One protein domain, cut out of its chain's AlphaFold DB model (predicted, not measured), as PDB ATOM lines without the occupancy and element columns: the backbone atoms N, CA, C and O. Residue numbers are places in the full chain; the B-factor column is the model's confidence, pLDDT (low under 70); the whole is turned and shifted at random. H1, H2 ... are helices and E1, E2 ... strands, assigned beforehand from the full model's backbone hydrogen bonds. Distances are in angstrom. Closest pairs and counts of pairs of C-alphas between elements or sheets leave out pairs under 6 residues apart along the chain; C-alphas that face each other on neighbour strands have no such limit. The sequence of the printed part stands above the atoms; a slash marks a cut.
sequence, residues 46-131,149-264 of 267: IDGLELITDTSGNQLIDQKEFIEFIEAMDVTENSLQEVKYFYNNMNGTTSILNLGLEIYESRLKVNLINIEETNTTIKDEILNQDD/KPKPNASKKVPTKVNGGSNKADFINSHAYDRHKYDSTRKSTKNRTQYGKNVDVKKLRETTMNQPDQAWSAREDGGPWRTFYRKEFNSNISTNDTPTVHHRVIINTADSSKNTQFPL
ATOM      1  N   ILE A  46      -7.119   5.987  18.650       86.75
ATOM      2  CA  ILE A  46      -6.504   7.089  19.396       86.75
ATOM      3  C   ILE A  46      -5.648   7.883  18.411       86.75
ATOM      4  O   ILE A  46      -4.676   7.346  17.885       86.75
ATOM      5  N   ASP A  47      -6.025   9.132  18.159       88.56
ATOM      6  CA  ASP A  47      -5.330  10.042  17.244       88.56
ATOM      7  C   ASP A  47      -4.564  11.109  18.050       88.56
ATOM      8  O   ASP A  47      -5.106  11.662  19.009       88.56
ATOM      9  N   GLY A  48      -3.320  11.422  17.669       88.12
ATOM     10  CA  GLY A  48      -2.511  12.496  18.262       88.12
ATOM     11  C   GLY A  48      -1.587  12.067  19.406       88.12
ATOM     12  O   GLY A  48      -0.665  12.805  19.757       88.12
ATOM     13  N   LEU A  49      -1.755  10.855  19.950       89.81
ATOM     14  CA  LEU A  49      -0.872  10.315  20.994       89.81
ATOM     15  C   LEU A  49       0.576  10.159  20.495       89.81
ATOM     16  O   LEU A  49       1.525  10.399  21.238       89.81
ATOM     17  N   GLU A  50       0.756   9.823  19.219       89.25
ATOM     18  CA  GLU A  50       2.052   9.701  18.548       89.25
ATOM     19  C   GLU A  50       2.861  11.003  18.516       89.25
ATOM     20  O   GLU A  50       4.079  10.965  18.338       89.25
ATOM     21  N   LEU A  51       2.204  12.149  18.711       88.69
ATOM     22  CA  LEU A  51       2.843  13.462  18.732       88.69
ATOM     23  C   LEU A  51       3.391  13.821  20.123       88.69
ATOM     24  O   LEU A  51       4.211  14.735  20.245       88.69
ATOM     25  N   ILE A  52       2.990  13.093  21.170       90.69
ATOM     26  CA  ILE A  52       3.375  13.357  22.561       90.69
ATOM     27  C   ILE A  52       4.710  12.667  22.863       90.69
ATOM     28  O   ILE A  52       4.779  11.574  23.432       90.69
ATOM     29  N   THR A  53       5.795  13.325  22.451       90.94
ATOM     30  CA  THR A  53       7.158  12.782  22.519       90.94
ATOM     31  C   THR A  53       8.120  13.656  23.317       90.94
ATOM     32  O   THR A  53       7.931  14.866  23.480       90.94
ATOM     33  N   ASP A  54       9.173  13.023  23.831       89.88
ATOM     34  CA  ASP A  54      10.301  13.699  24.451       89.88
ATOM     35  C   ASP A  54      11.239  14.320  23.401       89.88
ATOM     36  O   ASP A  54      11.081  14.145  22.187       89.88
ATOM     37  N   THR A  55      12.255  15.055  23.856       88.06
ATOM     38  CA  THR A  55      13.264  15.686  22.986       88.06
ATOM     39  C   THR A  55      13.989  14.698  22.067       88.06
ATOM     40  O   THR A  55      14.421  15.090  20.980       88.06
ATOM     41  N   SER A  56      14.063  13.424  22.456       88.38
ATOM     42  CA  SER A  56      14.681  12.328  21.701       88.38
ATOM     43  C   SER A  56      13.698  11.599  20.773       88.38
ATOM     44  O   SER A  56      14.116  10.723  20.021       88.38
ATOM     45  N   GLY A  57      12.414  11.969  20.777       88.44
ATOM     46  CA  GLY A  57      11.363  11.332  19.982       88.44
ATOM     47  C   GLY A  57      10.748  10.084  20.624       88.44
ATOM     48  O   GLY A  57       9.970   9.400  19.962       88.44
ATOM     49  N   ASN A  58      11.058   9.775  21.886       90.00
ATOM     50  CA  ASN A  58      10.395   8.684  22.602       90.00
ATOM     51  C   ASN A  58       9.009   9.133  23.067       90.00
ATOM     52  O   ASN A  58       8.846  10.271  23.501       90.00
ATOM     53  N   GLN A  59       8.019   8.241  23.035       91.00
ATOM     54  CA  GLN A  59       6.693   8.542  23.581       91.00
ATOM     55  C   GLN A  59       6.766   8.813  25.090       91.00
ATOM     56  O   GLN A  59       7.380   8.050  25.837       91.00
ATOM     57  N   LEU A  60       6.122   9.895  25.535       90.94
ATOM     58  CA  LEU A  60       6.010  10.244  26.960       90.94
ATOM     59  C   LEU A  60       4.864   9.505  27.653       90.94
ATOM     60  O   LEU A  60       4.930   9.247  28.857       90.94
ATOM     61  N   ILE A  61       3.831   9.174  26.879       90.81
ATOM     62  CA  ILE A  61       2.689   8.368  27.291       90.81
ATOM     63  C   ILE A  61       2.527   7.279  26.235       90.81
ATOM     64  O   ILE A  61       2.267   7.582  25.071       90.81
ATOM     65  N   ASP A  62       2.712   6.020  26.624       88.00
ATOM     66  CA  ASP A  62       2.467   4.909  25.706       88.00
ATOM     67  C   ASP A  62       0.966   4.580  25.610       88.00
ATOM     68  O   ASP A  62       0.155   4.972  26.453       88.00
ATOM     69  N   GLN A  63       0.579   3.839  24.570       87.19
ATOM     70  CA  GLN A  63      -0.825   3.506  24.318       87.19
ATOM     71  C   GLN A  63      -1.476   2.715  25.464       87.19
ATOM     72  O   GLN A  63      -2.666   2.885  25.724       87.19
ATOM     73  N   LYS A  64      -0.726   1.859  26.167       86.12
ATOM     74  CA  LYS A  64      -1.257   1.065  27.280       86.12
ATOM     75  C   LYS A  64      -1.511   1.949  28.497       86.12
ATOM     76  O   LYS A  64      -2.572   1.832  29.108       86.12
ATOM     77  N   GLU A  65      -0.565   2.825  28.837       86.88
ATOM     78  CA  GLU A  65      -0.742   3.834  29.886       86.88
ATOM     79  C   GLU A  65      -1.948   4.718  29.571       86.88
ATOM     80  O   GLU A  65      -2.774   4.957  30.448       86.88
ATOM     81  N   PHE A  66      -2.083   5.140  28.313       88.69
ATOM     82  CA  PHE A  66      -3.173   5.993  27.868       88.69
ATOM     83  C   PHE A  66      -4.547   5.302  27.945       88.69
ATOM     84  O   PHE A  66      -5.512   5.892  28.417       88.69
ATOM     85  N   ILE A  67      -4.660   4.030  27.559       85.12
ATOM     86  CA  ILE A  67      -5.926   3.287  27.697       85.12
ATOM     87  C   ILE A  67      -6.310   3.131  29.176       85.12
ATOM     88  O   ILE A  67      -7.452   3.410  29.537       85.12
ATOM     89  N   GLU A  68      -5.367   2.759  30.052       83.44
ATOM     90  CA  GLU A  68      -5.624   2.654  31.501       83.44
ATOM     91  C   GLU A  68      -6.063   4.004  32.100       83.44
ATOM     92  O   GLU A  68      -6.873   4.065  33.031       83.44
ATOM     93  N   PHE A  69      -5.506   5.088  31.565       82.31
ATOM     94  CA  PHE A  69      -5.849   6.459  31.898       82.31
ATOM     95  C   PHE A  69      -7.315   6.781  31.572       82.31
ATOM     96  O   PHE A  69      -8.055   7.213  32.460       82.31
ATOM     97  N   ILE A  70      -7.747   6.499  30.345       84.12
ATOM     98  CA  ILE A  70      -9.096   6.810  29.868       84.12
ATOM     99  C   ILE A  70     -10.161   5.915  30.502       84.12
ATOM    100  O   ILE A  70     -11.217   6.403  30.908       84.12
ATOM    101  N   GLU A  71      -9.898   4.613  30.633       83.31
ATOM    102  CA  GLU A  71     -10.850   3.671  31.234       83.31
ATOM    103  C   GLU A  71     -11.226   4.058  32.672       83.31
ATOM    104  O   GLU A  71     -12.317   3.734  33.134       83.31
ATOM    105  N   ALA A  72     -10.339   4.761  33.382       82.88
ATOM    106  CA  ALA A  72     -10.580   5.212  34.747       82.88
ATOM    107  C   ALA A  72     -11.400   6.513  34.843       82.88
ATOM    108  O   ALA A  72     -11.874   6.846  35.931       82.88
ATOM    109  N   MET A  73     -11.534   7.273  33.755       79.25
ATOM    110  CA  MET A  73     -12.145   8.605  33.770       79.25
ATOM    111  C   MET A  73     -13.676   8.603  33.657       79.25
ATOM    112  O   MET A  73     -14.270   9.651  33.876       79.25
ATOM    113  N   ASP A  74     -14.315   7.456  33.391       73.12
ATOM    114  CA  ASP A  74     -15.767   7.353  33.138       73.12
ATOM    115  C   ASP A  74     -16.250   8.371  32.085       73.12
ATOM    116  O   ASP A  74     -17.236   9.080  32.280       73.12
ATOM    117  N   VAL A  75     -15.514   8.483  30.976       72.38
ATOM    118  CA  VAL A  75     -15.732   9.542  29.984       72.38
ATOM    119  C   VAL A  75     -17.047   9.370  29.226       72.38
ATOM    120  O   VAL A  75     -17.410   8.258  28.837       72.38
ATOM    121  N   THR A  76     -17.733  10.483  28.976       72.00
ATOM    122  CA  THR A  76     -18.984  10.551  28.214       72.00
ATOM    123  C   THR A  76     -18.720  10.920  26.752       72.00
ATOM    124  O   THR A  76     -17.785  11.659  26.434       72.00
ATOM    125  N   GLU A  77     -19.527  10.385  25.835       75.06
ATOM    126  CA  GLU A  77     -19.432  10.727  24.412       75.06
ATOM    127  C   GLU A  77     -19.783  12.204  24.184       75.06
ATOM    128  O   GLU A  77     -20.664  12.747  24.851       75.06
ATOM    129  N   ASN A  78     -19.106  12.848  23.230       75.81
ATOM    130  CA  ASN A  78     -19.234  14.273  22.912       75.81
ATOM    131  C   ASN A  78     -18.841  15.213  24.063       75.81
ATOM    132  O   ASN A  78     -19.290  16.359  24.101       75.81
ATOM    133  N   SER A  79     -17.998  14.749  24.992       78.25
ATOM    134  CA  SER A  79     -17.398  15.599  26.022       78.25
ATOM    135  C   SER A  79     -15.987  16.042  25.637       78.25
ATOM    136  O   SER A  79     -15.218  15.285  25.033       78.25
ATOM    137  N   LEU A  80     -15.658  17.280  26.007       84.25
ATOM    138  CA  LEU A  80     -14.289  17.773  26.064       84.25
ATOM    139  C   LEU A  80     -13.767  17.521  27.479       84.25
ATOM    140  O   LEU A  80     -14.375  17.970  28.453       84.25
ATOM    141  N   GLN A  81     -12.656  16.800  27.588       89.25
ATOM    142  CA  GLN A  81     -11.969  16.612  28.861       89.25
ATOM    143  C   GLN A  81     -10.662  17.381  28.859       89.25
ATOM    144  O   GLN A  81      -9.856  17.272  27.931       89.25
ATOM    145  N   GLU A  82     -10.421  18.089  29.949       91.38
ATOM    146  CA  GLU A  82      -9.113  18.635  30.256       91.38
ATOM    147  C   GLU A  82      -8.346  17.643  31.111       91.38
ATOM    148  O   GLU A  82      -8.869  17.119  32.100       91.38
ATOM    149  N   VAL A  83      -7.090  17.401  30.748       92.50
ATOM    150  CA  VAL A  83      -6.230  16.473  31.470       92.50
ATOM    151  C   VAL A  83      -4.865  17.076  31.729       92.50
ATOM    152  O   VAL A  83      -4.187  17.532  30.816       92.50
ATOM    153  N   LYS A  84      -4.426  16.989  32.982       94.25
ATOM    154  CA  LYS A  84      -3.048  17.255  33.394       94.25
ATOM    155  C   LYS A  84      -2.360  15.924  33.649       94.25
ATOM    156  O   LYS A  84      -2.738  15.219  34.583       94.25
ATOM    157  N   TYR A  85      -1.378  15.557  32.832       94.75
ATOM    158  CA  TYR A  85      -0.558  14.362  33.050       94.75
ATOM    159  C   TYR A  85       0.779  14.745  33.682       94.75
ATOM    160  O   TYR A  85       1.500  15.585  33.143       94.75
ATOM    161  N   PHE A  86       1.131  14.103  34.794       94.38
ATOM    162  CA  PHE A  86       2.305  14.451  35.590       94.38
ATOM    163  C   PHE A  86       3.363  13.353  35.527       94.38
ATOM    164  O   PHE A  86       3.071  12.171  35.736       94.38
ATOM    165  N   TYR A  87       4.618  13.743  35.329       92.62
ATOM    166  CA  TYR A  87       5.755  12.841  35.492       92.62
ATOM    167  C   TYR A  87       6.986  13.584  36.006       92.62
ATOM    168  O   TYR A  87       7.206  14.754  35.710       92.62
ATOM    169  N   ASN A  88       7.805  12.876  36.784       90.50
ATOM    170  CA  ASN A  88       9.109  13.386  37.184       90.50
ATOM    171  C   ASN A  88      10.078  13.208  36.021       90.50
ATOM    172  O   ASN A  88      10.105  12.146  35.411       90.50
ATOM    173  N   ASN A  89      10.907  14.200  35.755       88.12
ATOM    174  CA  ASN A  89      11.992  14.144  34.790       88.12
ATOM    175  C   ASN A  89      13.239  13.489  35.400       88.12
ATOM    176  O   ASN A  89      13.403  13.421  36.620       88.12
ATOM    177  N   MET A  90      14.182  13.051  34.559       83.19
ATOM    178  CA  MET A  90      15.459  12.480  35.030       83.19
ATOM    179  C   MET A  90      16.304  13.450  35.878       83.19
ATOM    180  O   MET A  90      17.115  13.007  36.684       83.19
ATOM    181  N   ASN A  91      16.125  14.761  35.699       82.94
ATOM    182  CA  ASN A  91      16.797  15.817  36.468       82.94
ATOM    183  C   ASN A  91      16.075  16.164  37.789       82.94
ATOM    184  O   ASN A  91      16.534  17.051  38.500       82.94
ATOM    185  N   GLY A  92      14.961  15.497  38.110       83.94
ATOM    186  CA  GLY A  92      14.204  15.699  39.347       83.94
ATOM    187  C   GLY A  92      13.138  16.797  39.306       83.94
ATOM    188  O   GLY A  92      12.458  16.975  40.311       83.94
ATOM    189  N   THR A  93      12.962  17.503  38.184       90.12
ATOM    190  CA  THR A  93      11.831  18.432  38.000       90.12
ATOM    191  C   THR A  93      10.551  17.675  37.661       90.12
ATOM    192  O   THR A  93      10.605  16.519  37.236       90.12
ATOM    193  N   THR A  94       9.397  18.314  37.820       92.25
ATOM    194  CA  THR A  94       8.104  17.772  37.393       92.25
ATOM    195  C   THR A  94       7.726  18.378  36.049       92.25
ATOM    196  O   THR A  94       7.814  19.588  35.866       92.25
ATOM    197  N   SER A  95       7.296  17.543  35.106       93.50
ATOM    198  CA  SER A  95       6.655  17.989  33.873       93.50
ATOM    199  C   SER A  95       5.157  17.728  33.916       93.50
ATOM    200  O   SER A  95       4.712  16.659  34.347       93.50
ATOM    201  N   ILE A  96       4.402  18.710  33.432       94.19
ATOM    202  CA  ILE A  96       2.945  18.692  33.337       94.19
ATOM    203  C   ILE A  96       2.594  18.780  31.856       94.19
ATOM    204  O   ILE A  96       2.932  19.756  31.188       94.19
ATOM    205  N   LEU A  97       1.957  17.740  31.324       93.81
ATOM    206  CA  LEU A  97       1.388  17.764  29.980       93.81
ATOM    207  C   LEU A  97      -0.074  18.173  30.115       93.81
ATOM    208  O   LEU A  97      -0.871  17.409  30.661       93.81
ATOM    209  N   ASN A  98      -0.411  19.363  29.626       92.31
ATOM    210  CA  ASN A  98      -1.793  19.816  29.552       92.31
ATOM    211  C   ASN A  98      -2.388  19.310  28.234       92.31
ATOM    212  O   ASN A  98      -1.915  19.657  27.149       92.31
ATOM    213  N   LEU A  99      -3.387  18.441  28.334       91.81
ATOM    214  CA  LEU A  99      -4.004  17.722  27.229       91.81
ATOM    215  C   LEU A  99      -5.485  18.092  27.128       91.81
ATOM    216  O   LEU A  99      -6.186  18.152  28.137       91.81
ATOM    217  N   GLY A 100      -5.964  18.271  25.902       90.69
ATOM    218  CA  GLY A 100      -7.386  18.294  25.579       90.69
ATOM    219  C   GLY A 100      -7.787  16.972  24.939       90.69
ATOM    220  O   GLY A 100      -7.117  16.515  24.006       90.69
ATOM    221  N   LEU A 101      -8.860  16.359  25.429       90.62
ATOM    222  CA  LEU A 101      -9.415  15.134  24.864       90.62
ATOM    223  C   LEU A 101     -10.807  15.369  24.302       90.62
ATOM    224  O   LEU A 101     -11.689  15.839  25.014       90.62
ATOM    225  N   GLU A 102     -11.014  14.947  23.063       88.69
ATOM    226  CA  GLU A 102     -12.318  14.967  22.405       88.69
ATOM    227  C   GLU A 102     -12.732  13.528  22.078       88.69
ATOM    228  O   GLU A 102     -11.985  12.796  21.418       88.69
ATOM    229  N   ILE A 103     -13.921  13.122  22.532       81.00
ATOM    230  CA  ILE A 103     -14.502  11.805  22.230       81.00
ATOM    231  C   ILE A 103     -15.710  11.983  21.326       81.00
ATOM    232  O   ILE A 103     -16.692  12.604  21.722       81.00
ATOM    233  N   TYR A 104     -15.658  11.393  20.138       80.62
ATOM    234  CA  TYR A 104     -16.757  11.418  19.175       80.62
ATOM    235  C   TYR A 104     -16.731  10.155  18.317       80.62
ATOM    236  O   TYR A 104     -15.662   9.713  17.903       80.62
ATOM    237  N   GLU A 105     -17.897   9.567  18.038       73.12
ATOM    238  CA  GLU A 105     -18.070   8.507  17.030       73.12
ATOM    239  C   GLU A 105     -17.026   7.369  17.124       73.12
ATOM    240  O   GLU A 105     -16.405   6.973  16.135       73.12
ATOM    241  N   SER A 106     -16.799   6.840  18.335       73.75
ATOM    242  CA  SER A 106     -15.801   5.779  18.608       73.75
ATOM    243  C   SER A 106     -14.332   6.161  18.331       73.75
ATOM    244  O   SER A 106     -13.466   5.289  18.200       73.75
ATOM    245  N   ARG A 107     -14.018   7.455  18.244       81.56
ATOM    246  CA  ARG A 107     -12.657   7.996  18.160       81.56
ATOM    247  C   ARG A 107     -12.341   8.821  19.393       81.56
ATOM    248  O   ARG A 107     -13.206   9.489  19.956       81.56
ATOM    249  N   LEU A 108     -11.075   8.775  19.780       87.75
ATOM    250  CA  LEU A 108     -10.523   9.594  20.842       87.75
ATOM    251  C   LEU A 108      -9.373  10.408  20.264       87.75
ATOM    252  O   LEU A 108      -8.349   9.857  19.852       87.75
ATOM    253  N   LYS A 109      -9.551  11.723  20.225       90.00
ATOM    254  CA  LYS A 109      -8.532  12.659  19.767       90.00
ATOM    255  C   LYS A 109      -7.831  13.269  20.970       90.00
ATOM    256  O   LYS A 109      -8.484  13.735  21.903       90.00
ATOM    257  N   VAL A 110      -6.506  13.264  20.928       91.06
ATOM    258  CA  VAL A 110      -5.632  13.773  21.984       91.06
ATOM    259  C   VAL A 110      -4.867  14.965  21.441       91.06
ATOM    260  O   VAL A 110      -4.099  14.838  20.490       91.06
ATOM    261  N   ASN A 111      -5.053  16.123  22.062       89.69
ATOM    262  CA  ASN A 111      -4.342  17.341  21.706       89.69
ATOM    263  C   ASN A 111      -3.415  17.732  22.856       89.69
ATOM    264  O   ASN A 111      -3.883  18.006  23.959       89.69
ATOM    265  N   LEU A 112      -2.106  17.796  22.607       89.94
ATOM    266  CA  LEU A 112      -1.174  18.430  23.538       89.94
ATOM    267  C   LEU A 112      -1.339  19.949  23.435       89.94
ATOM    268  O   LEU A 112      -0.979  20.541  22.419       89.94
ATOM    269  N   ILE A 113      -1.880  20.569  24.482       89.50
ATOM    270  CA  ILE A 113      -2.101  22.016  24.552       89.50
ATOM    271  C   ILE A 113      -0.771  22.704  24.845       89.50
ATOM    272  O   ILE A 113      -0.322  23.573  24.097       89.50
ATOM    273  N   ASN A 114      -0.112  22.295  25.929       87.81
ATOM    274  CA  ASN A 114       1.196  22.806  26.306       87.81
ATOM    275  C   ASN A 114       1.957  21.797  27.193       87.81
ATOM    276  O   ASN A 114       1.423  20.766  27.607       87.81
ATOM    277  N   ILE A 115       3.221  22.122  27.476       90.44
ATOM    278  CA  ILE A 115       4.026  21.460  28.504       90.44
ATOM    279  C   ILE A 115       4.529  22.530  29.463       90.44
ATOM    280  O   ILE A 115       5.084  23.538  29.013       90.44
ATOM    281  N   GLU A 116       4.384  22.268  30.754       91.06
ATOM    282  CA  GLU A 116       4.955  23.056  31.842       91.06
ATOM    283  C   GLU A 116       6.017  22.236  32.581       91.06
ATOM    284  O   GLU A 116       5.984  21.001  32.604       91.06
ATOM    285  N   GLU A 117       6.991  22.928  33.165       90.31
ATOM    286  CA  GLU A 117       8.025  22.321  33.996       90.31
ATOM    287  C   GLU A 117       8.174  23.105  35.295       90.31
ATOM    288  O   GLU A 117       8.316  24.329  35.279       90.31
ATOM    289  N   THR A 118       8.182  22.389  36.415       89.81
ATOM    290  CA  THR A 118       8.254  22.969  37.755       89.81
ATOM    291  C   THR A 118       9.307  22.256  38.607       89.81
ATOM    292  O   THR A 118       9.671  21.103  38.372       89.81
ATOM    293  N   ASN A 119       9.833  22.952  39.618       91.31
ATOM    294  CA  ASN A 119      10.803  22.390  40.575       91.31
ATOM    295  C   ASN A 119      10.137  21.765  41.815       91.31
ATOM    296  O   ASN A 119      10.812  21.414  42.783       91.31
ATOM    297  N   THR A 120       8.813  21.680  41.818       90.56
ATOM    298  CA  THR A 120       7.978  21.133  42.891       90.56
ATOM    299  C   THR A 120       7.699  19.651  42.632       90.56
ATOM    300  O   THR A 120       8.003  19.110  41.563       90.56
ATOM    301  N   THR A 121       7.139  18.956  43.622       91.38
ATOM    302  CA  THR A 121       6.759  17.551  43.443       91.38
ATOM    303  C   THR A 121       5.412  17.428  42.729       91.38
ATOM    304  O   THR A 121       4.553  18.293  42.875       91.38
ATOM    305  N   ILE A 122       5.172  16.297  42.053       92.62
ATOM    306  CA  ILE A 122       3.852  15.946  41.483       92.62
ATOM    307  C   ILE A 122       2.712  16.168  42.487       92.62
ATOM    308  O   ILE A 122       1.640  16.645  42.132       92.62
ATOM    309  N   LYS A 123       2.937  15.809  43.755       91.31
ATOM    310  CA  LYS A 123       1.933  15.971  44.806       91.31
ATOM    311  C   LYS A 123       1.593  17.441  45.047       91.31
ATOM    312  O   LYS A 123       0.421  17.748  45.229       91.31
ATOM    313  N   ASP A 124       2.598  18.309  45.080       90.38
ATOM    314  CA  ASP A 124       2.395  19.735  45.330       90.38
ATOM    315  C   ASP A 124       1.683  20.391  44.141       90.38
ATOM    316  O   ASP A 124       0.740  21.146  44.344       90.38
ATOM    317  N   GLU A 125       2.046  20.019  42.909       91.94
ATOM    318  CA  GLU A 125       1.352  20.484  41.697       91.94
ATOM    319  C   GLU A 125      -0.124  20.086  41.675       91.94
ATOM    320  O   GLU A 125      -0.990  20.892  41.345       91.94
ATOM    321  N   ILE A 126      -0.443  18.861  42.092       91.12
ATOM    322  CA  ILE A 126      -1.838  18.423  42.196       91.12
ATOM    323  C   ILE A 126      -2.589  19.196  43.288       91.12
ATOM    324  O   ILE A 126      -3.774  19.476  43.122       91.12
ATOM    325  N   LEU A 127      -1.942  19.528  44.407       87.69
ATOM    326  CA  LEU A 127      -2.582  20.286  45.488       87.69
ATOM    327  C   LEU A 127      -2.891  21.735  45.088       87.69
ATOM    328  O   LEU A 127      -3.867  22.281  45.590       87.69
ATOM    329  N   ASN A 128      -2.110  22.315  44.176       84.31
ATOM    330  CA  ASN A 128      -2.252  23.701  43.719       84.31
ATOM    331  C   ASN A 128      -2.957  23.819  42.352       84.31
ATOM    332  O   ASN A 128      -2.955  24.878  41.732       84.31
ATOM    333  N   GLN A 129      -3.553  22.734  41.841       82.25
ATOM    334  CA  GLN A 129      -4.112  22.701  40.482       82.25
ATOM    335  C   GLN A 129      -5.365  23.570  40.280       82.25
ATOM    336  O   GLN A 129      -5.721  23.832  39.128       82.25
ATOM    337  N   ASP A 130      -6.027  23.965  41.373       65.94
ATOM    338  CA  ASP A 130      -7.210  24.834  41.378       65.94
ATOM    339  C   ASP A 130      -6.837  26.327  41.263       65.94
ATOM    340  O   ASP A 130      -7.692  27.132  40.906       65.94
ATOM    341  N   ASP A 131      -5.567  26.691  41.486       53.94
ATOM    342  CA  ASP A 131      -5.090  28.084  41.502       53.94
ATOM    343  C   ASP A 131      -4.618  28.594  40.119       53.94
ATOM    344  O   ASP A 131      -3.942  29.618  40.035       53.94
ATOM    345  N   LYS A 149      11.110  10.994  30.403       85.19
ATOM    346  CA  LYS A 149      10.520  10.340  31.576       85.19
ATOM    347  C   LYS A 149      11.405   9.155  32.015       85.19
ATOM    348  O   LYS A 149      11.737   8.303  31.188       85.19
ATOM    349  N   PRO A 150      11.794   9.048  33.298       81.25
ATOM    350  CA  PRO A 150      12.486   7.884  33.825       81.25
ATOM    351  C   PRO A 150      11.543   6.679  33.847       81.25
ATOM    352  O   PRO A 150      10.332   6.808  34.035       81.25
ATOM    353  N   LYS A 151      12.104   5.475  33.711       76.56
ATOM    354  CA  LYS A 151      11.313   4.247  33.846       76.56
ATOM    355  C   LYS A 151      10.766   4.125  35.276       76.56
ATOM    356  O   LYS A 151      11.543   4.301  36.222       76.56
ATOM    357  N   PRO A 152       9.477   3.779  35.452       69.94
ATOM    358  CA  PRO A 152       8.918   3.480  36.762       69.94
ATOM    359  C   PRO A 152       9.748   2.426  37.490       69.94
ATOM    360  O   PRO A 152      10.107   1.395  36.918       69.94
ATOM    361  N   ASN A 153      10.065   2.678  38.758       63.72
ATOM    362  CA  ASN A 153      10.870   1.764  39.556       63.72
ATOM    363  C   ASN A 153       9.943   0.983  40.500       63.72
ATOM    364  O   ASN A 153       9.628   1.447  41.598       63.72
ATOM    365  N   ALA A 154       9.518  -0.213  40.078       60.91
ATOM    366  CA  ALA A 154       8.617  -1.108  40.823       60.91
ATOM    367  C   ALA A 154       9.216  -1.662  42.141       60.91
ATOM    368  O   ALA A 154       8.629  -2.510  42.811       60.91
ATOM    369  N   SER A 155      10.398  -1.196  42.556       60.81
ATOM    370  CA  SER A 155      11.200  -1.783  43.637       60.81
ATOM    371  C   SER A 155      10.659  -1.555  45.057       60.81
ATOM    372  O   SER A 155      11.296  -1.960  46.033       60.81
ATOM    373  N   LYS A 156       9.496  -0.915  45.227       82.31
ATOM    374  CA  LYS A 156       8.975  -0.585  46.559       82.31
ATOM    375  C   LYS A 156       8.376  -1.820  47.230       82.31
ATOM    376  O   LYS A 156       7.449  -2.445  46.719       82.31
ATOM    377  N   LYS A 157       8.899  -2.128  48.420       93.00
ATOM    378  CA  LYS A 157       8.376  -3.168  49.308       93.00
ATOM    379  C   LYS A 157       6.932  -2.858  49.698       93.00
ATOM    380  O   LYS A 157       6.630  -1.725  50.076       93.00
ATOM    381  N   VAL A 158       6.070  -3.872  49.672       96.06
ATOM    382  CA  VAL A 158       4.708  -3.756  50.207       96.06
ATOM    383  C   VAL A 158       4.765  -3.488  51.718       96.06
ATOM    384  O   VAL A 158       5.369  -4.277  52.453       96.06
ATOM    385  N   PRO A 159       4.164  -2.392  52.212       96.50
ATOM    386  CA  PRO A 159       4.107  -2.117  53.637       96.50
ATOM    387  C   PRO A 159       3.114  -3.067  54.318       96.50
ATOM    388  O   PRO A 159       2.030  -3.344  53.799       96.50
ATOM    389  N   THR A 160       3.486  -3.577  55.489       97.31
ATOM    390  CA  THR A 160       2.715  -4.595  56.211       97.31
ATOM    391  C   THR A 160       2.337  -4.130  57.605       97.31
ATOM    392  O   THR A 160       3.177  -3.604  58.333       97.31
ATOM    393  N   LYS A 161       1.100  -4.414  58.003       97.69
ATOM    394  CA  LYS A 161       0.543  -4.134  59.327       97.69
ATOM    395  C   LYS A 161      -0.438  -5.242  59.681       97.69
ATOM    396  O   LYS A 161      -1.249  -5.633  58.844       97.69
ATOM    397  N   VAL A 162      -0.373  -5.760  60.908       97.75
ATOM    398  CA  VAL A 162      -1.280  -6.827  61.365       97.75
ATOM    399  C   VAL A 162      -2.730  -6.370  61.192       97.75
ATOM    400  O   VAL A 162      -3.113  -5.326  61.717       97.75
ATOM    401  N   ASN A 163      -3.519  -7.141  60.438       97.19
ATOM    402  CA  ASN A 163      -4.908  -6.822  60.080       97.19
ATOM    403  C   ASN A 163      -5.104  -5.460  59.377       97.19
ATOM    404  O   ASN A 163      -6.220  -4.937  59.362       97.19
ATOM    405  N   GLY A 164      -4.057  -4.875  58.783       97.31
ATOM    406  CA  GLY A 164      -4.143  -3.574  58.111       97.31
ATOM    407  C   GLY A 164      -5.134  -3.565  56.942       97.31
ATOM    408  O   GLY A 164      -5.826  -2.574  56.729       97.31
ATOM    409  N   GLY A 165      -5.306  -4.705  56.262       97.75
ATOM    410  CA  GLY A 165      -6.284  -4.871  55.185       97.75
ATOM    411  C   GLY A 165      -7.738  -4.820  55.657       97.75
ATOM    412  O   GLY A 165      -8.634  -4.651  54.836       97.75
ATOM    413  N   SER A 166      -7.990  -4.948  56.962       97.88
ATOM    414  CA  SER A 166      -9.331  -4.946  57.566       97.88
ATOM    415  C   SER A 166      -9.551  -3.791  58.544       97.88
ATOM    416  O   SER A 166     -10.634  -3.679  59.114       97.88
ATOM    417  N   ASN A 167      -8.560  -2.926  58.773       97.62
ATOM    418  CA  ASN A 167      -8.683  -1.831  59.728       97.62
ATOM    419  C   ASN A 167      -9.292  -0.590  59.068       97.62
ATOM    420  O   ASN A 167      -8.640   0.064  58.260       97.62
ATOM    421  N   LYS A 168     -10.511  -0.212  59.470       97.50
ATOM    422  CA  LYS A 168     -11.237   0.949  58.924       97.50
ATOM    423  C   LYS A 168     -10.434   2.254  58.948       97.50
ATOM    424  O   LYS A 168     -10.549   3.033  58.009       97.50
ATOM    425  N   ALA A 169      -9.605   2.480  59.970       97.19
ATOM    426  CA  ALA A 169      -8.811   3.705  60.104       97.19
ATOM    427  C   ALA A 169      -7.689   3.838  59.057       97.19
ATOM    428  O   ALA A 169      -7.142   4.927  58.878       97.19
ATOM    429  N   ASP A 170      -7.336   2.748  58.370       97.00
ATOM    430  CA  ASP A 170      -6.281   2.765  57.357       97.00
ATOM    431  C   ASP A 170      -6.803   3.180  55.965       97.00
ATOM    432  O   ASP A 170      -6.025   3.568  55.090       97.00
ATOM    433  N   PHE A 171      -8.123   3.188  55.767       98.25
ATOM    434  CA  PHE A 171      -8.774   3.547  54.508       98.25
ATOM    435  C   PHE A 171      -9.069   5.044  54.443       98.25
ATOM    436  O   PHE A 171      -9.270   5.697  55.463       98.25
ATOM    437  N   ILE A 172      -9.094   5.592  53.226       96.81
ATOM    438  CA  ILE A 172      -9.326   7.026  53.002       96.81
ATOM    439  C   ILE A 172     -10.713   7.485  53.472       96.81
ATOM    440  O   ILE A 172     -10.857   8.611  53.933       96.81
ATOM    441  N   ASN A 173     -11.722   6.615  53.381       97.12
ATOM    442  CA  ASN A 173     -13.085   6.844  53.855       97.12
ATOM    443  C   ASN A 173     -13.848   5.507  53.994       97.12
ATOM    444  O   ASN A 173     -13.310   4.423  53.733       97.12
ATOM    445  N   SER A 174     -15.121   5.581  54.400       97.00
ATOM    446  CA  SER A 174     -16.013   4.416  54.485       97.00
ATOM    447  C   SER A 174     -16.264   3.762  53.128       97.00
ATOM    448  O   SER A 174     -16.271   2.537  53.060       97.00
ATOM    449  N   HIS A 175     -16.403   4.543  52.052       94.94
ATOM    450  CA  HIS A 175     -16.634   4.017  50.705       94.94
ATOM    451  C   HIS A 175     -15.533   3.027  50.289       94.94
ATOM    452  O   HIS A 175     -15.819   1.880  49.931       94.94
ATOM    453  N   ALA A 176     -14.266   3.425  50.415       97.00
ATOM    454  CA  ALA A 176     -13.125   2.567  50.118       97.00
ATOM    455  C   ALA A 176     -13.072   1.338  51.040       97.00
ATOM    456  O   ALA A 176     -12.826   0.222  50.576       97.00
ATOM    457  N   TYR A 177     -13.339   1.521  52.338       98.06
ATOM    458  CA  TYR A 177     -13.361   0.430  53.314       98.06
ATOM    459  C   TYR A 177     -14.425  -0.623  52.986       98.06
ATOM    460  O   TYR A 177     -14.140  -1.820  52.941       98.06
ATOM    461  N   ASP A 178     -15.658  -0.206  52.715       96.06
ATOM    462  CA  ASP A 178     -16.774  -1.125  52.504       96.06
ATOM    463  C   ASP A 178     -16.663  -1.909  51.196       96.06
ATOM    464  O   ASP A 178     -17.137  -3.055  51.092       96.06
ATOM    465  N   ARG A 179     -15.967  -1.335  50.214       95.38
ATOM    466  CA  ARG A 179     -15.700  -1.992  48.938       95.38
ATOM    467  C   ARG A 179     -14.478  -2.900  48.970       95.38
ATOM    468  O   ARG A 179     -14.606  -4.016  48.463       95.38
ATOM    469  N   HIS A 180     -13.368  -2.459  49.566       97.81
ATOM    470  CA  HIS A 180     -12.040  -3.044  49.322       97.81
ATOM    471  C   HIS A 180     -11.345  -3.652  50.544       97.81
ATOM    472  O   HIS A 180     -10.243  -4.186  50.405       97.81
ATOM    473  N   LYS A 181     -11.949  -3.609  51.738       98.12
ATOM    474  CA  LYS A 181     -11.385  -4.308  52.903       98.12
ATOM    475  C   LYS A 181     -11.206  -5.803  52.649       98.12
ATOM    476  O   LYS A 181     -12.000  -6.413  51.934       98.12
ATOM    477  N   TYR A 182     -10.204  -6.382  53.299       98.44
ATOM    478  CA  TYR A 182     -10.079  -7.822  53.445       98.44
ATOM    479  C   TYR A 182     -11.248  -8.362  54.271       98.44
ATOM    480  O   TYR A 182     -11.455  -7.951  55.419       98.44
ATOM    481  N   ASP A 183     -11.974  -9.304  53.684       97.69
ATOM    482  CA  ASP A 183     -13.094 -10.023  54.269       97.69
ATOM    483  C   ASP A 183     -13.027 -11.489  53.826       97.69
ATOM    484  O   ASP A 183     -13.337 -11.833  52.686       97.69
ATOM    485  N   SER A 184     -12.637 -12.375  54.744       96.50
ATOM    486  CA  SER A 184     -12.480 -13.806  54.459       96.50
ATOM    487  C   SER A 184     -13.785 -14.508  54.084       96.50
ATOM    488  O   SER A 184     -13.743 -15.624  53.576       96.50
ATOM    489  N   THR A 185     -14.941 -13.896  54.348       96.56
ATOM    490  CA  THR A 185     -16.252 -14.471  54.011       96.56
ATOM    491  C   THR A 185     -16.660 -14.191  52.569       96.56
ATOM    492  O   THR A 185     -17.640 -14.751  52.077       96.56
ATOM    493  N   ARG A 186     -15.923 -13.323  51.867       93.81
ATOM    494  CA  ARG A 186     -16.286 -12.842  50.537       93.81
ATOM    495  C   ARG A 186     -15.125 -13.003  49.575       93.81
ATOM    496  O   ARG A 186     -14.013 -12.565  49.837       93.81
ATOM    497  N   LYS A 187     -15.414 -13.568  48.405       95.69
ATOM    498  CA  LYS A 187     -14.433 -13.699  47.326       95.69
ATOM    499  C   LYS A 187     -14.102 -12.334  46.724       95.69
ATOM    500  O   LYS A 187     -14.997 -11.501  46.540       95.69
ATOM    501  N   SER A 188     -12.836 -12.096  46.398       97.19
ATOM    502  CA  SER A 188     -12.443 -10.891  45.661       97.19
ATOM    503  C   SER A 188     -12.703 -11.037  44.156       97.19
ATOM    504  O   SER A 188     -12.587 -12.128  43.600       97.19
ATOM    505  N   THR A 189     -13.066  -9.944  43.480       95.06
ATOM    506  CA  THR A 189     -13.360  -9.929  42.032       95.06
ATOM    507  C   THR A 189     -12.726  -8.717  41.344       95.06
ATOM    508  O   THR A 189     -12.342  -7.764  42.016       95.06
ATOM    509  N   LYS A 190     -12.643  -8.720  40.003       90.44
ATOM    510  CA  LYS A 190     -12.087  -7.597  39.214       90.44
ATOM    511  C   LYS A 190     -12.744  -6.249  39.546       90.44
ATOM    512  O   LYS A 190     -12.051  -5.252  39.678       90.44
ATOM    513  N   ASN A 191     -14.057  -6.242  39.779       88.38
ATOM    514  CA  ASN A 191     -14.824  -5.022  40.072       88.38
ATOM    515  C   ASN A 191     -14.897  -4.693  41.578       88.38
ATOM    516  O   ASN A 191     -15.470  -3.677  41.983       88.38
ATOM    517  N   ARG A 192     -14.382  -5.587  42.429       92.56
ATOM    518  CA  ARG A 192     -14.411  -5.461  43.889       92.56
ATOM    519  C   ARG A 192     -13.200  -6.162  44.496       92.56
ATOM    520  O   ARG A 192     -13.310  -7.160  45.218       92.56
ATOM    521  N   THR A 193     -12.030  -5.645  44.140       97.56
ATOM    522  CA  THR A 193     -10.751  -6.129  44.651       97.56
ATOM    523  C   THR A 193     -10.662  -5.906  46.157       97.56
ATOM    524  O   THR A 193     -11.253  -4.962  46.683       97.56
ATOM    525  N   GLN A 194      -9.960  -6.793  46.857       98.50
ATOM    526  CA  GLN A 194      -9.763  -6.723  48.302       98.50
ATOM    527  C   GLN A 194      -8.274  -6.690  48.613       98.50
ATOM    528  O   GLN A 194      -7.506  -7.440  48.013       98.50
ATOM    529  N   TYR A 195      -7.870  -5.878  49.584       98.62
ATOM    530  CA  TYR A 195      -6.495  -5.916  50.082       98.62
ATOM    531  C   TYR A 195      -6.155  -7.270  50.713       98.62
ATOM    532  O   TYR A 195      -7.023  -7.986  51.214       98.62
ATOM    533  N   GLY A 196      -4.867  -7.611  50.742       98.50
ATOM    534  CA  GLY A 196      -4.380  -8.703  51.580       98.50
ATOM    535  C   GLY A 196      -4.557  -8.388  53.073       98.50
ATOM    536  O   GLY A 196      -4.398  -7.243  53.497       98.50
ATOM    537  N   LYS A 197      -4.832  -9.413  53.893       98.31
ATOM    538  CA  LYS A 197      -5.120  -9.284  55.339       98.31
ATOM    539  C   LYS A 197      -4.153  -8.362  56.093       98.31
ATOM    540  O   LYS A 197      -4.583  -7.547  56.904       98.31
ATOM    541  N   ASN A 198      -2.855  -8.497  55.827       98.25
ATOM    542  CA  ASN A 198      -1.791  -7.806  56.561       98.25
ATOM    543  C   ASN A 198      -1.133  -6.663  55.773       98.25
ATOM    544  O   ASN A 198      -0.010  -6.272  56.086       98.25
ATOM    545  N   VAL A 199      -1.793  -6.142  54.738       98.25
ATOM    546  CA  VAL A 199      -1.299  -4.974  53.995       98.25
ATOM    547  C   VAL A 199      -1.575  -3.711  54.802       98.25
ATOM    548  O   VAL A 199      -2.692  -3.505  55.268       98.25
ATOM    549  N   ASP A 200      -0.576  -2.848  54.967       98.38
ATOM    550  CA  ASP A 200      -0.774  -1.521  55.554       98.38
ATOM    551  C   ASP A 200      -1.383  -0.580  54.506       98.38
ATOM    552  O   ASP A 200      -0.680   0.082  53.741       98.38
ATOM    553  N   VAL A 201      -2.714  -0.551  54.458       98.50
ATOM    554  CA  VAL A 201      -3.502   0.192  53.463       98.50
ATOM    555  C   VAL A 201      -3.235   1.702  53.517       98.50
ATOM    556  O   VAL A 201      -3.210   2.366  52.474       98.50
ATOM    557  N   LYS A 202      -2.966   2.248  54.710       98.38
ATOM    558  CA  LYS A 202      -2.645   3.667  54.898       98.38
ATOM    559  C   LYS A 202      -1.286   3.986  54.298       98.38
ATOM    560  O   LYS A 202      -1.177   4.898  53.476       98.38
ATOM    561  N   LYS A 203      -0.259   3.217  54.667       97.94
ATOM    562  CA  LYS A 203       1.096   3.449  54.159       97.94
ATOM    563  C   LYS A 203       1.186   3.197  52.657       97.94
ATOM    564  O   LYS A 203       1.922   3.901  51.964       97.94
ATOM    565  N   LEU A 204       0.415   2.236  52.149       97.31
ATOM    566  CA  LEU A 204       0.291   1.964  50.721       97.31
ATOM    567  C   LEU A 204      -0.255   3.190  49.974       97.31
ATOM    568  O   LEU A 204       0.387   3.650  49.032       97.31
ATOM    569  N   ARG A 205      -1.366   3.784  50.444       97.81
ATOM    570  CA  ARG A 205      -1.928   5.037  49.898       97.81
ATOM    571  C   ARG A 205      -0.924   6.179  49.920       97.81
ATOM    572  O   ARG A 205      -0.703   6.801  48.887       97.81
ATOM    573  N   GLU A 206      -0.320   6.448  51.074       96.75
ATOM    574  CA  GLU A 206       0.663   7.529  51.219       96.75
ATOM    575  C   GLU A 206       1.825   7.356  50.237       96.75
ATOM    576  O   GLU A 206       2.253   8.313  49.598       96.75
ATOM    577  N   THR A 207       2.313   6.125  50.072       95.56
ATOM    578  CA  THR A 207       3.401   5.822  49.134       95.56
ATOM    579  C   THR A 207       2.964   6.033  47.685       95.56
ATOM    580  O   THR A 207       3.718   6.614  46.909       95.56
ATOM    581  N   THR A 208       1.753   5.608  47.319       95.81
ATOM    582  CA  THR A 208       1.200   5.806  45.972       95.81
ATOM    583  C   THR A 208       1.011   7.278  45.625       95.81
ATOM    584  O   THR A 208       1.335   7.662  44.511       95.81
ATOM    585  N   MET A 209       0.545   8.107  46.562       95.06
ATOM    586  CA  MET A 209       0.336   9.538  46.308       95.06
ATOM    587  C   MET A 209       1.640  10.347  46.324       95.06
ATOM    588  O   MET A 209       1.782  11.288  45.556       95.06
ATOM    589  N   ASN A 210       2.600   9.999  47.188       92.69
ATOM    590  CA  ASN A 210       3.862  10.740  47.288       92.69
ATOM    591  C   ASN A 210       4.872  10.351  46.195       92.69
ATOM    592  O   ASN A 210       5.753  11.139  45.868       92.69
ATOM    593  N   GLN A 211       4.816   9.114  45.689       91.25
ATOM    594  CA  GLN A 211       5.755   8.588  44.693       91.25
ATOM    595  C   GLN A 211       5.015   7.775  43.620       91.25
ATOM    596  O   GLN A 211       5.291   6.576  43.480       91.25
ATOM    597  N   PRO A 212       4.046   8.372  42.906       93.06
ATOM    598  CA  PRO A 212       3.304   7.664  41.874       93.06
ATOM    599  C   PRO A 212       4.229   7.256  40.728       93.06
ATOM    600  O   PRO A 212       5.182   7.957  40.396       93.06
ATOM    601  N   ASP A 213       3.922   6.119  40.114       90.56
ATOM    602  CA  ASP A 213       4.527   5.733  38.838       90.56
ATOM    603  C   ASP A 213       3.802   6.419  37.672       90.56
ATOM    604  O   ASP A 213       4.404   6.699  36.639       90.56
ATOM    605  N   GLN A 214       2.508   6.704  37.860       91.00
ATOM    606  CA  GLN A 214       1.686   7.525  36.976       91.00
ATOM    607  C   GLN A 214       0.735   8.368  37.824       91.00
ATOM    608  O   GLN A 214       0.136   7.854  38.779       91.00
ATOM    609  N   ALA A 215       0.574   9.635  37.458       94.75
ATOM    610  CA  ALA A 215      -0.437  10.504  38.032       94.75
ATOM    611  C   ALA A 215      -1.035  11.409  36.957       94.75
ATOM    612  O   ALA A 215      -0.322  11.908  36.087       94.75
ATOM    613  N   TRP A 216      -2.343  11.621  37.030       95.69
ATOM    614  CA  TRP A 216      -3.035  12.581  36.181       95.69
ATOM    615  C   TRP A 216      -4.271  13.120  36.880       95.69
ATOM    616  O   TRP A 216      -4.895  12.421  37.683       95.69
ATOM    617  N   SER A 217      -4.643  14.339  36.530       94.50
ATOM    618  CA  SER A 217      -5.922  14.936  36.882       94.50
ATOM    619  C   SER A 217      -6.754  15.095  35.627       94.50
ATOM    620  O   SER A 217      -6.216  15.419  34.572       94.50
ATOM    621  N   ALA A 218      -8.053  14.861  35.743       92.56
ATOM    622  CA  ALA A 218      -8.999  15.062  34.661       92.56
ATOM    623  C   ALA A 218     -10.254  15.779  35.150       92.56
ATOM    624  O   ALA A 218     -10.663  15.586  36.302       92.56
ATOM    625  N   ARG A 219     -10.863  16.571  34.273       89.62
ATOM    626  CA  ARG A 219     -12.180  17.172  34.472       89.62
ATOM    627  C   ARG A 219     -12.902  17.326  33.139       89.62
ATOM    628  O   ARG A 219     -12.265  17.498  32.102       89.62
ATOM    629  N   GLU A 220     -14.226  17.345  33.210       87.25
ATOM    630  CA  GLU A 220     -15.024  18.013  32.183       87.25
ATOM    631  C   GLU A 220     -14.704  19.513  32.214       87.25
ATOM    632  O   GLU A 220     -14.339  20.037  33.268       87.25
ATOM    633  N   ASP A 221     -14.821  20.189  31.072       82.00
ATOM    634  CA  ASP A 221     -14.589  21.635  30.956       82.00
ATOM    635  C   ASP A 221     -15.308  22.423  32.075       82.00
ATOM    636  O   ASP A 221     -16.505  22.247  32.321       82.00
ATOM    637  N   GLY A 222     -14.548  23.228  32.824       78.88
ATOM    638  CA  GLY A 222     -15.024  23.983  33.995       78.88
ATOM    639  C   GLY A 222     -15.448  23.152  35.222       78.88
ATOM    640  O   GLY A 222     -15.829  23.716  36.249       78.88
ATOM    641  N   GLY A 223     -15.389  21.822  35.150       86.88
ATOM    642  CA  GLY A 223     -15.743  20.902  36.227       86.88
ATOM    643  C   GLY A 223     -14.670  20.766  37.318       86.88
ATOM    644  O   GLY A 223     -13.549  21.268  37.200       86.88
ATOM    645  N   PRO A 224     -14.977  20.057  38.417       88.81
ATOM    646  CA  PRO A 224     -13.997  19.790  39.460       88.81
ATOM    647  C   PRO A 224     -12.971  18.752  39.005       88.81
ATOM    648  O   PRO A 224     -13.322  17.744  38.386       88.81
ATOM    649  N   TRP A 225     -11.713  18.934  39.404       91.31
ATOM    650  CA  TRP A 225     -10.680  17.938  39.146       91.31
ATOM    651  C   TRP A 225     -10.958  16.611  39.861       91.31
ATOM    652  O   TRP A 225     -11.377  16.543  41.024       91.31
ATOM    653  N   ARG A 226     -10.650  15.526  39.158       93.38
ATOM    654  CA  ARG A 226     -10.477  14.190  39.718       93.38
ATOM    655  C   ARG A 226      -9.054  13.738  39.440       93.38
ATOM    656  O   ARG A 226      -8.647  13.651  38.285       93.38
ATOM    657  N   THR A 227      -8.314  13.411  40.491       95.38
ATOM    658  CA  THR A 227      -6.910  13.013  40.387       95.38
ATOM    659  C   THR A 227      -6.721  11.532  40.650       95.38
ATOM    660  O   THR A 227      -7.260  10.968  41.602       95.38
ATOM    661  N   PHE A 228      -5.902  10.902  39.824       95.94
ATOM    662  CA  PHE A 228      -5.622   9.483  39.836       95.94
ATOM    663  C   PHE A 228      -4.135   9.262  40.074       95.94
ATOM    664  O   PHE A 228      -3.293   9.901  39.451       95.94
ATOM    665  N   TYR A 229      -3.817   8.311  40.946       95.56
ATOM    666  CA  TYR A 229      -2.450   7.905  41.246       95.56
ATOM    667  C   TYR A 229      -2.318   6.402  41.107       95.56
ATOM    668  O   TYR A 229      -3.073   5.651  41.731       95.56
ATOM    669  N   ARG A 230      -1.315   5.951  40.368       93.88
ATOM    670  CA  ARG A 230      -1.002   4.534  40.201       93.88
ATOM    671  C   ARG A 230       0.393   4.248  40.723       93.88
ATOM    672  O   ARG A 230       1.331   5.005  40.474       93.88
ATOM    673  N   LYS A 231       0.537   3.122  41.416       93.88
ATOM    674  CA  LYS A 231       1.845   2.612  41.816       93.88
ATOM    675  C   LYS A 231       1.921   1.097  41.748       93.88
ATOM    676  O   LYS A 231       1.000   0.417  42.183       93.88
ATOM    677  N   GLU A 232       3.035   0.587  41.259       94.31
ATOM    678  CA  GLU A 232       3.423  -0.812  41.293       94.31
ATOM    679  C   GLU A 232       4.342  -1.104  42.487       94.31
ATOM    680  O   GLU A 232       5.222  -0.316  42.845       94.31
ATOM    681  N   PHE A 233       4.115  -2.250  43.123       94.81
ATOM    682  CA  PHE A 233       4.896  -2.760  44.245       94.81
ATOM    683  C   PHE A 233       5.577  -4.079  43.876       94.81
ATOM    684  O   PHE A 233       5.177  -4.777  42.955       94.81
ATOM    685  N   ASN A 234       6.591  -4.475  44.636       94.44
ATOM    686  CA  ASN A 234       7.381  -5.664  44.305       94.44
ATOM    687  C   ASN A 234       6.721  -7.012  44.665       94.44
ATOM    688  O   ASN A 234       7.304  -8.065  44.417       94.44
ATOM    689  N   SER A 235       5.542  -7.004  45.291       95.44
ATOM    690  CA  SER A 235       4.820  -8.217  45.679       95.44
ATOM    691  C   SER A 235       3.313  -7.985  45.732       95.44
ATOM    692  O   SER A 235       2.855  -6.844  45.764       95.44
ATOM    693  N   ASN A 236       2.541  -9.074  45.761       97.31
ATOM    694  CA  ASN A 236       1.082  -9.023  45.791       97.31
ATOM    695  C   ASN A 236       0.554  -8.175  46.970       97.31
ATOM    696  O   ASN A 236       0.919  -8.411  48.124       97.31
ATOM    697  N   ILE A 237      -0.333  -7.222  46.678       97.88
ATOM    698  CA  ILE A 237      -1.021  -6.360  47.660       97.88
ATOM    699  C   ILE A 237      -2.488  -6.763  47.886       97.88
ATOM    700  O   ILE A 237      -3.193  -6.165  48.703       97.88
ATOM    701  N   SER A 238      -2.966  -7.755  47.142       98.25
ATOM    702  CA  SER A 238      -4.357  -8.195  47.112       98.25
ATOM    703  C   SER A 238      -4.513  -9.597  47.707       98.25
ATOM    704  O   SER A 238      -3.548 -10.265  48.085       98.25
ATOM    705  N   THR A 239      -5.749 -10.070  47.792       98.06
ATOM    706  CA  THR A 239      -6.046 -11.491  48.033       98.06
ATOM    707  C   THR A 239      -5.588 -12.383  46.870       98.06
ATOM    708  O   THR A 239      -5.347 -11.910  45.760       98.06
ATOM    709  N   ASN A 240      -5.514 -13.698  47.102       96.44
ATOM    710  CA  ASN A 240      -5.136 -14.676  46.071       96.44
ATOM    711  C   ASN A 240      -6.178 -14.835  44.949       96.44
ATOM    712  O   ASN A 240      -5.856 -15.385  43.901       96.44
ATOM    713  N   ASP A 241      -7.416 -14.373  45.153       96.88
ATOM    714  CA  ASP A 241      -8.464 -14.407  44.125       96.88
ATOM    715  C   ASP A 241      -8.209 -13.385  43.002       96.88
ATOM    716  O   ASP A 241      -8.562 -13.614  41.841       96.88
ATOM    717  N   THR A 242      -7.610 -12.244  43.353       97.44
ATOM    718  CA  THR A 242      -7.329 -11.106  42.464       97.44
ATOM    719  C   THR A 242      -5.901 -10.600  42.682       97.44
ATOM    720  O   THR A 242      -5.707  -9.435  43.043       97.44
ATOM    721  N   PRO A 243      -4.882 -11.465  42.517       97.25
ATOM    722  CA  PRO A 243      -3.511 -11.111  42.845       97.25
ATOM    723  C   PRO A 243      -3.056  -9.961  41.949       97.25
ATOM    724  O   PRO A 243      -3.181 -10.023  40.727       97.25
ATOM    725  N   THR A 244      -2.544  -8.899  42.557       97.06
ATOM    726  CA  THR A 244      -2.018  -7.745  41.830       97.06
ATOM    727  C   THR A 244      -0.928  -7.059  42.634       97.06
ATOM    728  O   THR A 244      -0.919  -7.083  43.864       97.06
ATOM    729  N   VAL A 245      -0.011  -6.435  41.909       96.25
ATOM    730  CA  VAL A 245       1.045  -5.569  42.429       96.25
ATOM    731  C   VAL A 245       0.716  -4.083  42.264       96.25
ATOM    732  O   VAL A 245       1.443  -3.234  42.771       96.25
ATOM    733  N   HIS A 246      -0.369  -3.749  41.561       95.44
ATOM    734  CA  HIS A 246      -0.727  -2.374  41.230       95.44
ATOM    735  C   HIS A 246      -1.754  -1.821  42.218       95.44
ATOM    736  O   HIS A 246      -2.793  -2.430  42.459       95.44
ATOM    737  N   HIS A 247      -1.489  -0.639  42.755       96.88
ATOM    738  CA  HIS A 247      -2.379   0.119  43.623       96.88
ATOM    739  C   HIS A 247      -2.870   1.373  42.900       96.88
ATOM    740  O   HIS A 247      -2.079   2.065  42.252       96.88
ATOM    741  N   ARG A 248      -4.157   1.686  43.054       96.50
ATOM    742  CA  ARG A 248      -4.790   2.898  42.536       96.50
ATOM    743  C   ARG A 248      -5.358   3.715  43.689       96.50
ATOM    744  O   ARG A 248      -6.007   3.165  44.576       96.50
ATOM    745  N   VAL A 249      -5.153   5.026  43.646       97.38
ATOM    746  CA  VAL A 249      -5.842   6.007  44.497       97.38
ATOM    747  C   VAL A 249      -6.542   7.008  43.588       97.38
ATOM    748  O   VAL A 249      -5.959   7.439  42.596       97.38
ATOM    749  N   ILE A 250      -7.784   7.355  43.914       96.00
ATOM    750  CA  ILE A 250      -8.579   8.356  43.202       96.00
ATOM    751  C   ILE A 250      -9.070   9.381  44.221       96.00
ATOM    752  O   ILE A 250      -9.722   9.018  45.206       96.00
ATOM    753  N   ILE A 251      -8.750  10.647  43.976       95.50
ATOM    754  CA  ILE A 251      -9.171  11.799  44.770       95.50
ATOM    755  C   ILE A 251     -10.159  12.608  43.933       95.50
ATOM    756  O   ILE A 251      -9.847  13.012  42.820       95.50
ATOM    757  N   ASN A 252     -11.357  12.820  44.462       92.50
ATOM    758  CA  ASN A 252     -12.394  13.646  43.863       92.50
ATOM    759  C   ASN A 252     -12.428  14.977  44.614       92.50
ATOM    760  O   ASN A 252     -12.834  15.001  45.778       92.50
ATOM    761  N   THR A 253     -12.032  16.070  43.962       87.31
ATOM    762  CA  THR A 253     -11.941  17.385  44.617       87.31
ATOM    763  C   THR A 253     -13.313  17.887  45.074       87.31
ATOM    764  O   THR A 253     -13.446  18.371  46.194       87.31
ATOM    765  N   ALA A 254     -14.365  17.680  44.272       87.69
ATOM    766  CA  ALA A 254     -15.723  18.102  44.633       87.69
ATOM    767  C   ALA A 254     -16.404  17.244  45.712       87.69
ATOM    768  O   ALA A 254     -17.311  17.724  46.388       87.69
ATOM    769  N   ASP A 255     -16.024  15.972  45.859       89.81
ATOM    770  CA  ASP A 255     -16.709  15.050  46.767       89.81
ATOM    771  C   ASP A 255     -15.742  14.028  47.370       89.81
ATOM    772  O   ASP A 255     -15.543  12.920  46.863       89.81
ATOM    773  N   SER A 256     -15.184  14.386  48.526       92.31
ATOM    774  CA  SER A 256     -14.259  13.525  49.265       92.31
ATOM    775  C   SER A 256     -14.873  12.190  49.722       92.31
ATOM    776  O   SER A 256     -14.137  11.229  49.983       92.31
ATOM    777  N   SER A 257     -16.207  12.069  49.776       93.38
ATOM    778  CA  SER A 257     -16.880  10.805  50.103       93.38
ATOM    779  C   SER A 257     -16.732   9.761  48.990       93.38
ATOM    780  O   SER A 257     -16.793   8.559  49.258       93.38
ATOM    781  N   LYS A 258     -16.446  10.212  47.762       92.56
ATOM    782  CA  LYS A 258     -16.156   9.374  46.590       92.56
ATOM    783  C   LYS A 258     -14.674   9.072  46.411       92.56
ATOM    784  O   LYS A 258     -14.317   8.320  45.506       92.56
ATOM    785  N   ASN A 259     -13.796   9.617  47.257       95.81
ATOM    786  CA  ASN A 259     -12.392   9.212  47.263       95.81
ATOM    787  C   ASN A 259     -12.302   7.693  47.419       95.81
ATOM    788  O   ASN A 259     -13.038   7.084  48.198       95.81
ATOM    789  N   THR A 260     -11.399   7.064  46.683       96.75
ATOM    790  CA  THR A 260     -11.232   5.618  46.774       96.75
ATOM    791  C   THR A 260      -9.778   5.218  46.633       96.75
ATOM    792  O   THR A 260      -8.936   5.958  46.127       96.75
ATOM    793  N   GLN A 261      -9.477   4.028  47.130       97.69
ATOM    794  CA  GLN A 261      -8.182   3.393  46.992       97.69
ATOM    795  C   GLN A 261      -8.380   1.886  46.910       97.69
ATOM    796  O   GLN A 261      -9.123   1.312  47.716       97.69
ATOM    797  N   PHE A 262      -7.706   1.227  45.977       97.75
ATOM    798  CA  PHE A 262      -7.907  -0.202  45.766       97.75
ATOM    799  C   PHE A 262      -6.718  -0.883  45.081       97.75
ATOM    800  O   PHE A 262      -5.970  -0.240  44.336       97.75
ATOM    801  N   PRO A 263      -6.547  -2.205  45.285       97.94
ATOM    802  CA  PRO A 263      -5.706  -3.013  44.414       97.94
ATOM    803  C   PRO A 263      -6.287  -3.008  42.997       97.94
ATOM    804  O   PRO A 263      -7.428  -3.419  42.794       97.94
ATOM    805  N   LEU A 264      -5.524  -2.544  42.016       94.88
ATOM    806  CA  LEU A 264      -5.928  -2.499  40.618       94.88
ATOM    807  C   LEU A 264      -5.613  -3.838  39.954       94.88
ATOM    808  O   LEU A 264      -4.451  -4.188  39.763       94.88
TER     809      LEU A 264
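Overview. This is residues 46 to 131 and 149 to 264 of the 267 residues of an uncharacterized protein of Bacillus cereus VDM053 (UniProt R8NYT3). One long, twisted sheet of seven strands runs through the model like a fan, with H2 and H4 packed over one face, H1 in the hollow where the sheet curls round it, and H3 at the E7 edge. Long loops, residues 149 to 173, 181 to 200 and 233 to 245, gather mostly beyond the E7 end, while residues 46 to 62 run near the E3 end. The printed part has 202 residues, with four named helices and seven named strands in the order H1 E1 E2 E3 H2 H3 H4 E4 E5 E6 E7. The sheet, E3 E2 E1 E4 E5 E6 E7, is antiparallel throughout; the class is mixed, helices and strands, with under half of the residues in named elements. The whole is compact, with a radius of gyration of the C-alphas of 17.3 A and spans of 48 by 38 by 31 A.

Arrangement. Start in the sheet with E1, residues 80 to 88, and E4, residues 214 to 220, antiparallel at 161 degrees, where N 84 and O 217 are 2.9 A apart, within hydrogen-bond range. E1 forms a meander, each strand the antiparallel neighbour of the one before, with E2, residues 94 to 104, and E3, residues 107 to 118; look at N 97 and O 85, 2.9 A, and N 100 and O 111, 2.9 A. A second meander joins E4 to E5, residues 226 to 232, E6, residues 246 to 252, and E7, residues 260 to 264; look at N 228 and O 216, 2.8 A, N 229 and O 249, 2.8 A, and N 262 and O 248, 2.9 A. H4, residues 201 to 210, is on the sheet at a height of 8.8 A, over E5 and E6 and across the strands, at 75 degrees to E5 on the local plane; its closest C-alphas to E5 are Thr 208 and Lys 231, 5.3 A. H2, residues 122 to 127, is on the same face as H4, giving two layers, helices on one face of a sheet; they only just touch, with 3 pairs of C-alphas within 8 A, the closest being Lys 123 and Asn 210 at 6.1 A, and are about perpendicular at 82 degrees. The sheet curls round H1, residues 63 to 71, whose closest C-alphas to E4 are Phe 69 and Trp 216, 8.0 A. H3, residues 174 to 180, only grazes the sheet; its closest C-alphas to E7 are Ala 176 and Thr 260, 4.9 A. In H1, H2, H3 and H4 every O i to N i+4 pair is within hydrogen-bond range.

Along the chain. Find C-alpha 63 at (-0.825, 3.506, 24.318), where H1 begins its 12.2 A. E1 spans 26.3 A, E2 31.5 A and E3 32.3 A, with a bend of 50 degrees at residue 114. H4 runs 14.3 A from C-alpha 201 at (-3.502, 0.192, 53.463); E4, E5 and E6 span 20.3, 20.5 and 20.0 A, and E7 ends at C-alpha 264, (-5.928, -2.499, 40.618). H2 and H3 are shorter, 8.7 and 9.9 A.

Size, cuts and confidence. The C-alphas farthest apart, Thr 55 and Thr 185, are 52.4 A apart. Residues 132 to 148 are cut out, leaving 25.6 A from C-alpha 131 to C-alpha 149. The links H3 to H4 and E5 to E6 are long. The mean pLDDT of the printed part is 90.7; residues 130 to 131 and 152 to 155 are under 70.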